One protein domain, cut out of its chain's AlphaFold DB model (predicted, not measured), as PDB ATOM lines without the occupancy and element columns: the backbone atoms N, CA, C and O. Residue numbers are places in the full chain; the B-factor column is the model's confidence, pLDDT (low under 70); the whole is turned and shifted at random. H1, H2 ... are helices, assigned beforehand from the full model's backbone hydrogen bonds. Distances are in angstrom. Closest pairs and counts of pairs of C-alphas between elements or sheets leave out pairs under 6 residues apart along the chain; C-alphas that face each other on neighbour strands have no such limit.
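AT A GLANCE: This is residues 2 to 59 of the 176 residues of a protein of Brachybacterium sp. SW0106-09 (UniProt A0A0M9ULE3). Two helices of similar length, H1 and H2, stand side by side as a helical hairpin, joined by a tight turn at one end. At the other end, where H1 begins and H2 ends, the loop residues 47 to 59 fold across the open end of the hairpin, and residues 2 to 7 lead into H1 from that same end. The turn end, residues 24 to 29, sticks out free. The printed part has 58 residues, with two named helices in the order H1, H2 and no named strand; the class is all helix. It is elongated, spanning 36 by 20 by 17 A, and only just compact, close to loose, with a radius of gyration of the C-alphas of 12.4 A.

IN THESE COORDINATES: H2, the longest helix by residues, holds residues 28 to 46 and measures 25.2 A from C-alpha 28 at (40.646, -15.026, 52.872) to C-alpha 46 at (22.952, -2.651, 39.817). H1 holds residues 8 to 25 and measures 25.6 A, beginning with C-alpha 8 at (22.545, -10.929, 34.667).

HOW THE PARTS SIT: H2 and H1 touch, with 17 pairs of C-alphas within 8 A. The closest C-alphas of the two are those of Ala 22 and Ala 30, 4.7 A apart. Their lines stand at a shallow tilt of 20 degrees, and they run opposite ways. Their centres are 9.5 A apart. In H1 and H2 every O i to N i+4 pair is within hydrogen-bond range.

THE WHOLE: The two C-alphas farthest apart are those of Thr 27 and Gly 58, at 36.3 A. The printed part has no cut. The link from H1 to H2, Gly 26 and Thr 27, is tight. Residues 47 to 59 hold no named element, and their C-alphas lie 11 to 17 A from the mean of all C-alphas. The mean pLDDT of the printed part is 95.3, and one residue, Glu 3, is under 70.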
ATOM      1  N   ARG A   2      24.161 -11.133  21.861       71.88
ATOM      2  CA  ARG A   2      25.561 -10.667  21.971       71.88
ATOM      3  C   ARG A   2      26.378 -11.761  22.660       71.88
ATOM      4  O   ARG A   2      26.404 -11.799  23.883       71.88
ATOM      5  N   GLU A   3      26.969 -12.668  21.888       62.69
ATOM      6  CA  GLU A   3      27.588 -13.912  22.391       62.69
ATOM      7  C   GLU A   3      28.773 -13.697  23.352       62.69
ATOM      8  O   GLU A   3      29.056 -14.572  24.160       62.69
ATOM      9  N   GLY A   4      29.413 -12.521  23.348       79.31
ATOM     10  CA  GLY A   4      30.508 -12.184  24.273       79.31
ATOM     11  C   GLY A   4      30.122 -11.321  25.482       79.31
ATOM     12  O   GLY A   4      30.991 -10.959  26.270       79.31
ATOM     13  N   ALA A   5      28.853 -10.925  25.628       88.94
ATOM     14  CA  ALA A   5      28.440 -10.027  26.706       88.94
ATOM     15  C   ALA A   5      27.998 -10.807  27.952       88.94
ATOM     16  O   ALA A   5      27.135 -11.682  27.867       88.94
ATOM     17  N   ALA A   6      28.528 -10.430  29.121       93.88
ATOM     18  CA  ALA A   6      28.048 -10.942  30.402       93.88
ATOM     19  C   ALA A   6      26.547 -10.654  30.574       93.88
ATOM     20  O   ALA A   6      26.074  -9.555  30.269       93.88
ATOM     21  N   THR A   7      25.810 -11.644  31.075       96.31
ATOM     22  CA  THR A   7      24.374 -11.537  31.366       96.31
ATOM     23  C   THR A   7      24.129 -11.488  32.865       96.31
ATOM     24  O   THR A   7      24.947 -11.988  33.638       96.31
ATOM     25  N   LEU A   8      22.974 -10.953  33.269       96.94
ATOM     26  CA  LEU A   8      22.545 -10.929  34.667       96.94
ATOM     27  C   LEU A   8      22.540 -12.333  35.280       96.94
ATOM     28  O   LEU A   8      22.986 -12.507  36.408       96.94
ATOM     29  N   TRP A   9      22.110 -13.338  34.508       96.44
ATOM     30  CA  TRP A   9      22.145 -14.739  34.924       96.44
ATOM     31  C   TRP A   9      23.562 -15.203  35.264       96.44
ATOM     32  O   TRP A   9      23.812 -15.686  36.363       96.44
ATOM     33  N   GLY A  10      24.495 -15.040  34.320       96.94
ATOM     34  CA  GLY A  10      25.884 -15.460  34.508       96.94
ATOM     35  C   GLY A  10      26.544 -14.738  35.680       96.94
ATOM     36  O   GLY A  10      27.215 -15.366  36.492       96.94
ATOM     37  N   ALA A  11      26.302 -13.433  35.803       96.88
ATOM     38  CA  ALA A  11      26.814 -12.620  36.894       96.88
ATOM     39  C   ALA A  11      26.240 -13.063  38.257       96.88
ATOM     40  O   ALA A  11      27.004 -13.365  39.170       96.88
ATOM     41  N   GLY A  12      24.914 -13.196  38.381       97.62
ATOM     42  CA  GLY A  12      24.261 -13.647  39.615       97.62
ATOM     43  C   GLY A  12      24.681 -15.060  40.030       97.62
ATOM     44  O   GLY A  12      25.060 -15.276  41.177       97.62
ATOM     45  N   ALA A  13      24.718 -16.010  39.089       97.94
ATOM     46  CA  ALA A  13      25.157 -17.381  39.360       97.94
ATOM     47  C   ALA A  13      26.632 -17.450  39.799       97.94
ATOM     48  O   ALA A  13      26.977 -18.219  40.695       97.94
ATOM     49  N   THR A  14      27.496 -16.621  39.200       98.06
ATOM     50  CA  THR A  14      28.912 -16.531  39.588       98.06
ATOM     51  C   THR A  14      29.041 -16.033  41.024       98.06
ATOM     52  O   THR A  14      29.772 -16.627  41.813       98.06
ATOM     53  N   LEU A  15      28.291 -14.990  41.397       98.31
ATOM     54  CA  LEU A  15      28.304 -14.479  42.766       98.31
ATOM     55  C   LEU A  15      27.769 -15.501  43.776       98.31
ATOM     56  O   LEU A  15      28.370 -15.666  44.837       98.31
ATOM     57  N   ALA A  16      26.686 -16.209  43.447       98.12
ATOM     58  CA  ALA A  16      26.157 -17.285  44.286       98.12
ATOM     59  C   ALA A  16      27.218 -18.367  44.545       98.12
ATOM     60  O   ALA A  16      27.447 -18.744  45.692       98.12
ATOM     61  N   GLY A  17      27.937 -18.799  43.501       98.12
ATOM     62  CA  GLY A  17      29.041 -19.752  43.633       98.12
ATOM     63  C   GLY A  17      30.207 -19.222  44.475       98.12
ATOM     64  O   GLY A  17      30.720 -19.944  45.327       98.12
ATOM     65  N   LEU A  18      30.602 -17.957  44.287       98.25
ATOM     66  CA  LEU A  18      31.670 -17.331  45.074       98.25
ATOM     67  C   LEU A  18      31.305 -17.221  46.558       98.25
ATOM     68  O   LEU A  18      32.143 -17.527  47.404       98.25
ATOM     69  N   ARG A  19      30.067 -16.826  46.886       97.44
ATOM     70  CA  ARG A  19      29.599 -16.767  48.281       97.44
ATOM     71  C   ARG A  19      29.554 -18.152  48.918       97.44
ATOM     72  O   ARG A  19      30.094 -18.317  50.006       97.44
ATOM     73  N   ALA A  20      29.009 -19.148  48.219       97.19
ATOM     74  CA  ALA A  20      28.992 -20.524  48.710       97.19
ATOM     75  C   ALA A  20      30.416 -21.070  48.929       97.19
ATOM     76  O   ALA A  20      30.701 -21.688  49.949       97.19
ATOM     77  N   GLY A  21      31.347 -20.801  48.008       97.19
ATOM     78  CA  GLY A  21      32.752 -21.188  48.164       97.19
ATOM     79  C   GLY A  21      33.443 -20.493  49.344       97.19
ATOM     80  O   GLY A  21      34.215 -21.125  50.068       97.19
ATOM     81  N   ALA A  22      33.151 -19.211  49.571       97.81
ATOM     82  CA  ALA A  22      33.641 -18.472  50.730       97.81
ATOM     83  C   ALA A  22      33.098 -19.048  52.046       97.81
ATOM     84  O   ALA A  22      33.873 -19.237  52.978       97.81
ATOM     85  N   GLU A  23      31.809 -19.388  52.103       96.88
ATOM     86  CA  GLU A  23      31.174 -20.008  53.271       96.88
ATOM     87  C   GLU A  23      31.755 -21.396  53.575       96.88
ATOM     88  O   GLU A  23      32.108 -21.685  54.716       96.88
ATOM     89  N   LEU A  24      31.924 -22.237  52.551       97.56
ATOM     90  CA  LEU A  24      32.425 -23.604  52.714       97.56
ATOM     91  C   LEU A  24      33.907 -23.666  53.101       97.56
ATOM     92  O   LEU A  24      34.318 -24.592  53.798       97.56
ATOM     93  N   THR A  25      34.724 -22.731  52.608       97.25
ATOM     94  CA  THR A  25      36.188 -22.797  52.773       97.25
ATOM     95  C   THR A  25      36.735 -21.819  53.805       97.25
ATOM     96  O   THR A  25      37.809 -22.061  54.350       97.25
ATOM     97  N   GLY A  26      36.059 -20.691  54.040       95.25
ATOM     98  CA  GLY A  26      36.513 -19.623  54.935       95.25
ATOM     99  C   GLY A  26      37.841 -18.967  54.536       95.25
ATOM    100  O   GLY A  26      38.406 -18.205  55.319       95.25
ATOM    101  N   THR A  27      38.383 -19.263  53.349       97.62
ATOM    102  CA  THR A  27      39.689 -18.731  52.943       97.62
ATOM    103  C   THR A  27      39.595 -17.236  52.660       97.62
ATOM    104  O   THR A  27      38.645 -16.776  52.023       97.62
ATOM    105  N   ALA A  28      40.610 -16.475  53.079       97.00
ATOM    106  CA  ALA A  28      40.646 -15.026  52.872       97.00
ATOM    107  C   ALA A  28      40.436 -14.647  51.395       97.00
ATOM    108  O   ALA A  28      39.638 -13.763  51.101       97.00
ATOM    109  N   GLY A  29      41.062 -15.380  50.466       97.62
ATOM    110  CA  GLY A  29      40.905 -15.142  49.029       97.62
ATOM    111  C   GLY A  29      39.495 -15.428  48.497       97.62
ATOM    112  O   GLY A  29      39.017 -14.692  47.636       97.62
ATOM    113  N   ALA A  30      38.797 -16.452  49.004       97.19
ATOM    114  CA  ALA A  30      37.415 -16.725  48.600       97.19
ATOM    115  C   ALA A  30      36.452 -15.657  49.141       97.19
ATOM    116  O   ALA A  30      35.601 -15.162  48.398       97.19
ATOM    117  N   VAL A  31      36.629 -15.254  50.404       98.12
ATOM    118  CA  VAL A  31      35.855 -14.169  51.025       98.12
ATOM    119  C   VAL A  31      36.054 -12.867  50.250       98.12
ATOM    120  O   VAL A  31      35.069 -12.274  49.807       98.12
ATOM    121  N   GLU A  32      37.303 -12.473  49.999       98.25
ATOM    122  CA  GLU A  32      37.645 -11.271  49.231       98.25
ATOM    123  C   GLU A  32      37.058 -11.321  47.815       98.25
ATOM    124  O   GLU A  32      36.378 -10.385  47.396       98.25
ATOM    125  N   SER A  33      37.228 -12.438  47.099       97.88
ATOM    126  CA  SER A  33      36.683 -12.604  45.745       97.88
ATOM    127  C   SER A  33      35.165 -12.425  45.716       97.88
ATOM    128  O   SER A  33      34.640 -11.757  44.824       97.88
ATOM    129  N   SER A  34      34.448 -12.979  46.700       97.94
ATOM    130  CA  SER A  34      32.992 -12.833  46.793       97.94
ATOM    131  C   SER A  34      32.563 -11.378  47.030       97.94
ATOM    132  O   SER A  34      31.608 -10.911  46.408       97.94
ATOM    133  N   GLN A  35      33.292 -10.638  47.872       98.06
ATOM    134  CA  GLN A  35      33.010  -9.237  48.197       98.06
ATOM    135  C   GLN A  35      33.320  -8.314  47.017       98.06
ATOM    136  O   GLN A  35      32.484  -7.495  46.632       98.06
ATOM    137  N   VAL A  36      34.490  -8.485  46.396       98.50
ATOM    138  CA  VAL A  36      34.901  -7.725  45.209       98.50
ATOM    139  C   VAL A  36      33.917  -7.956  44.066       98.50
ATOM    140  O   VAL A  36      33.475  -7.002  43.426       98.50
ATOM    141  N   PHE A  37      33.518  -9.207  43.824       98.38
ATOM    142  CA  PHE A  37      32.575  -9.514  42.755       98.38
ATOM    143  C   PHE A  37      31.179  -8.937  43.025       98.38
ATOM    144  O   PHE A  37      30.563  -8.408  42.100       98.38
ATOM    145  N   ALA A  38      30.694  -8.970  44.273       98.12
ATOM    146  CA  ALA A  38      29.436  -8.320  44.645       98.12
ATOM    147  C   ALA A  38      29.474  -6.811  44.353       98.12
ATOM    148  O   ALA A  38      28.577  -6.295  43.686       98.12
ATOM    149  N   HIS A  39      30.554  -6.133  44.753       98.12
ATOM    150  CA  HIS A  39      30.739  -4.705  44.497       98.12
ATOM    151  C   HIS A  39      30.776  -4.378  42.995       98.12
ATOM    152  O   HIS A  39      30.131  -3.434  42.537       98.12
ATOM    153  N   LEU A  40      31.491  -5.180  42.196       97.44
ATOM    154  CA  LEU A  40      31.525  -5.024  40.739       97.44
ATOM    155  C   LEU A  40      30.141  -5.220  40.113       97.44
ATOM    156  O   LEU A  40      29.755  -4.483  39.204       97.44
ATOM    157  N   LEU A  41      29.392  -6.212  40.588       97.50
ATOM    158  CA  LEU A  41      28.064  -6.546  40.091       97.50
ATOM    159  C   LEU A  41      27.050  -5.429  40.402       97.50
ATOM    160  O   LEU A  41      26.303  -5.026  39.509       97.50
ATOM    161  N   GLU A  42      27.087  -4.844  41.600       97.31
ATOM    162  CA  GLU A  42      26.298  -3.656  41.962       97.31
ATOM    163  C   GLU A  42      26.708  -2.418  41.147       97.31
ATOM    164  O   GLU A  42      25.859  -1.726  40.584       97.31
ATOM    165  N   GLY A  43      28.013  -2.168  41.000       97.25
ATOM    166  CA  GLY A  43      28.541  -1.036  40.231       97.25
ATOM    167  C   GLY A  43      28.283  -1.114  38.720       97.25
ATOM    168  O   GLY A  43      28.360  -0.093  38.031       97.25
ATOM    169  N   THR A  44      27.957  -2.302  38.198       96.12
ATOM    170  CA  THR A  44      27.671  -2.545  36.776       96.12
ATOM    171  C   THR A  44      26.189  -2.815  36.530       96.12
ATOM    172  O   THR A  44      25.477  -1.931  36.058       96.12
ATOM    173  N   PHE A  45      25.701  -4.013  36.858       97.19
ATOM    174  CA  PHE A  45      24.303  -4.400  36.671       97.19
ATOM    175  C   PHE A  45      23.374  -3.624  37.601       97.19
ATOM    176  O   PHE A  45      22.334  -3.162  37.138       97.19
ATOM    177  N   GLY A  46      23.757  -3.421  38.865       96.06
ATOM    178  CA  GLY A  46      22.952  -2.651  39.817       96.06
ATOM    179  C   GLY A  46      22.747  -1.206  39.369       96.06
ATOM    180  O   GLY A  46      21.611  -0.744  39.260       96.06
ATOM    181  N   ARG A  47      23.825  -0.521  38.971       94.81
ATOM    182  CA  ARG A  47      23.765   0.825  38.374       94.81
ATOM    183  C   ARG A  47      22.928   0.868  37.091       94.81
ATOM    184  O   ARG A  47      22.279   1.874  36.817       94.81
ATOM    185  N   GLY A  48      22.944  -0.212  36.316       92.88
ATOM    186  CA  GLY A  48      22.126  -0.395  35.119       92.88
ATOM    187  C   GLY A  48      20.669  -0.783  35.394       92.88
ATOM    188  O   GLY A  48      19.940  -1.034  34.438       92.88
ATOM    189  N   GLY A  49      20.224  -0.856  36.653       94.62
ATOM    190  CA  GLY A  49      18.850  -1.218  37.013       94.62
ATOM    191  C   GLY A  49      18.544  -2.714  36.907       94.62
ATOM    192  O   GLY A  49      17.390  -3.085  36.706       94.62
ATOM    193  N   TRP A  50      19.565  -3.565  37.020       96.19
ATOM    194  CA  TRP A  50      19.456  -5.025  36.987       96.19
ATOM    195  C   TRP A  50      18.813  -5.579  35.707       96.19
ATOM    196  O   TRP A  50      17.961  -6.465  35.736       96.19
ATOM    197  N   GLN A  51      19.223  -5.043  34.561       95.69
ATOM    198  CA  GLN A  51      18.780  -5.507  33.247       95.69
ATOM    199  C   GLN A  51      19.516  -6.778  32.799       95.69
ATOM    200  O   GLN A  51      20.542  -7.151  33.367       95.69
ATOM    201  N   ARG A  52      19.033  -7.418  31.722       96.19
ATOM    202  CA  ARG A  52      19.668  -8.603  31.107       96.19
ATOM    203  C   ARG A  52      21.171  -8.443  30.868       96.19
ATOM    204  O   ARG A  52      21.928  -9.382  31.112       96.19
ATOM    205  N   TYR A  53      21.588  -7.292  30.349       95.88
ATOM    206  CA  TYR A  53      22.980  -6.894  30.152       95.88
ATOM    207  C   TYR A  53      23.270  -5.639  30.984       95.88
ATOM    208  O   TYR A  53      22.348  -4.910  31.344       95.88
ATOM    209  N   ARG A  54      24.554  -5.345  31.230       93.50
ATOM    210  CA  ARG A  54      24.988  -4.191  32.046       93.50
ATOM    211  C   ARG A  54      24.375  -2.845  31.624       93.50
ATOM    212  O   ARG A  54      24.198  -1.967  32.455       93.50
ATOM    213  N   ASP A  55      24.104  -2.676  30.331       89.94
ATOM    214  CA  ASP A  55      23.692  -1.423  29.694       89.94
ATOM    215  C   ASP A  55      22.480  -1.606  28.761       89.94
ATOM    216  O   ASP A  55      22.251  -0.795  27.863       89.94
ATOM    217  N   GLY A  56      21.676  -2.660  28.957       93.56
ATOM    218  CA  GLY A  56      20.461  -2.847  28.166       93.56
ATOM    219  C   GLY A  56      19.839  -4.240  28.219       93.56
ATOM    220  O   GLY A  56      20.262  -5.134  28.948       93.56
ATOM    221  N   GLY A  57      18.828  -4.444  27.374       93.94
ATOM    222  CA  GLY A  57      18.075  -5.700  27.267       93.94
ATOM    223  C   GLY A  57      16.825  -5.768  28.149       93.94
ATOM    224  O   GLY A  57      16.027  -6.686  27.963       93.94
ATOM    225  N   GLY A  58      16.621  -4.775  29.023       96.12
ATOM    226  CA  GLY A  58      15.427  -4.632  29.853       96.12
ATOM    227  C   GLY A  58      15.321  -5.679  30.960       96.12
ATOM    228  O   GLY A  58      16.292  -6.377  31.267       96.12
ATOM    229  N   ALA A  59      14.129  -5.763  31.551       97.31
ATOM    230  CA  ALA A  59      13.800  -6.730  32.591       97.31
ATOM    231  C   ALA A  59      14.120  -8.165  32.156       97.31
ATOM    232  O   ALA A  59      13.866  -8.559  31.016       97.31
TER     233      ALA A  59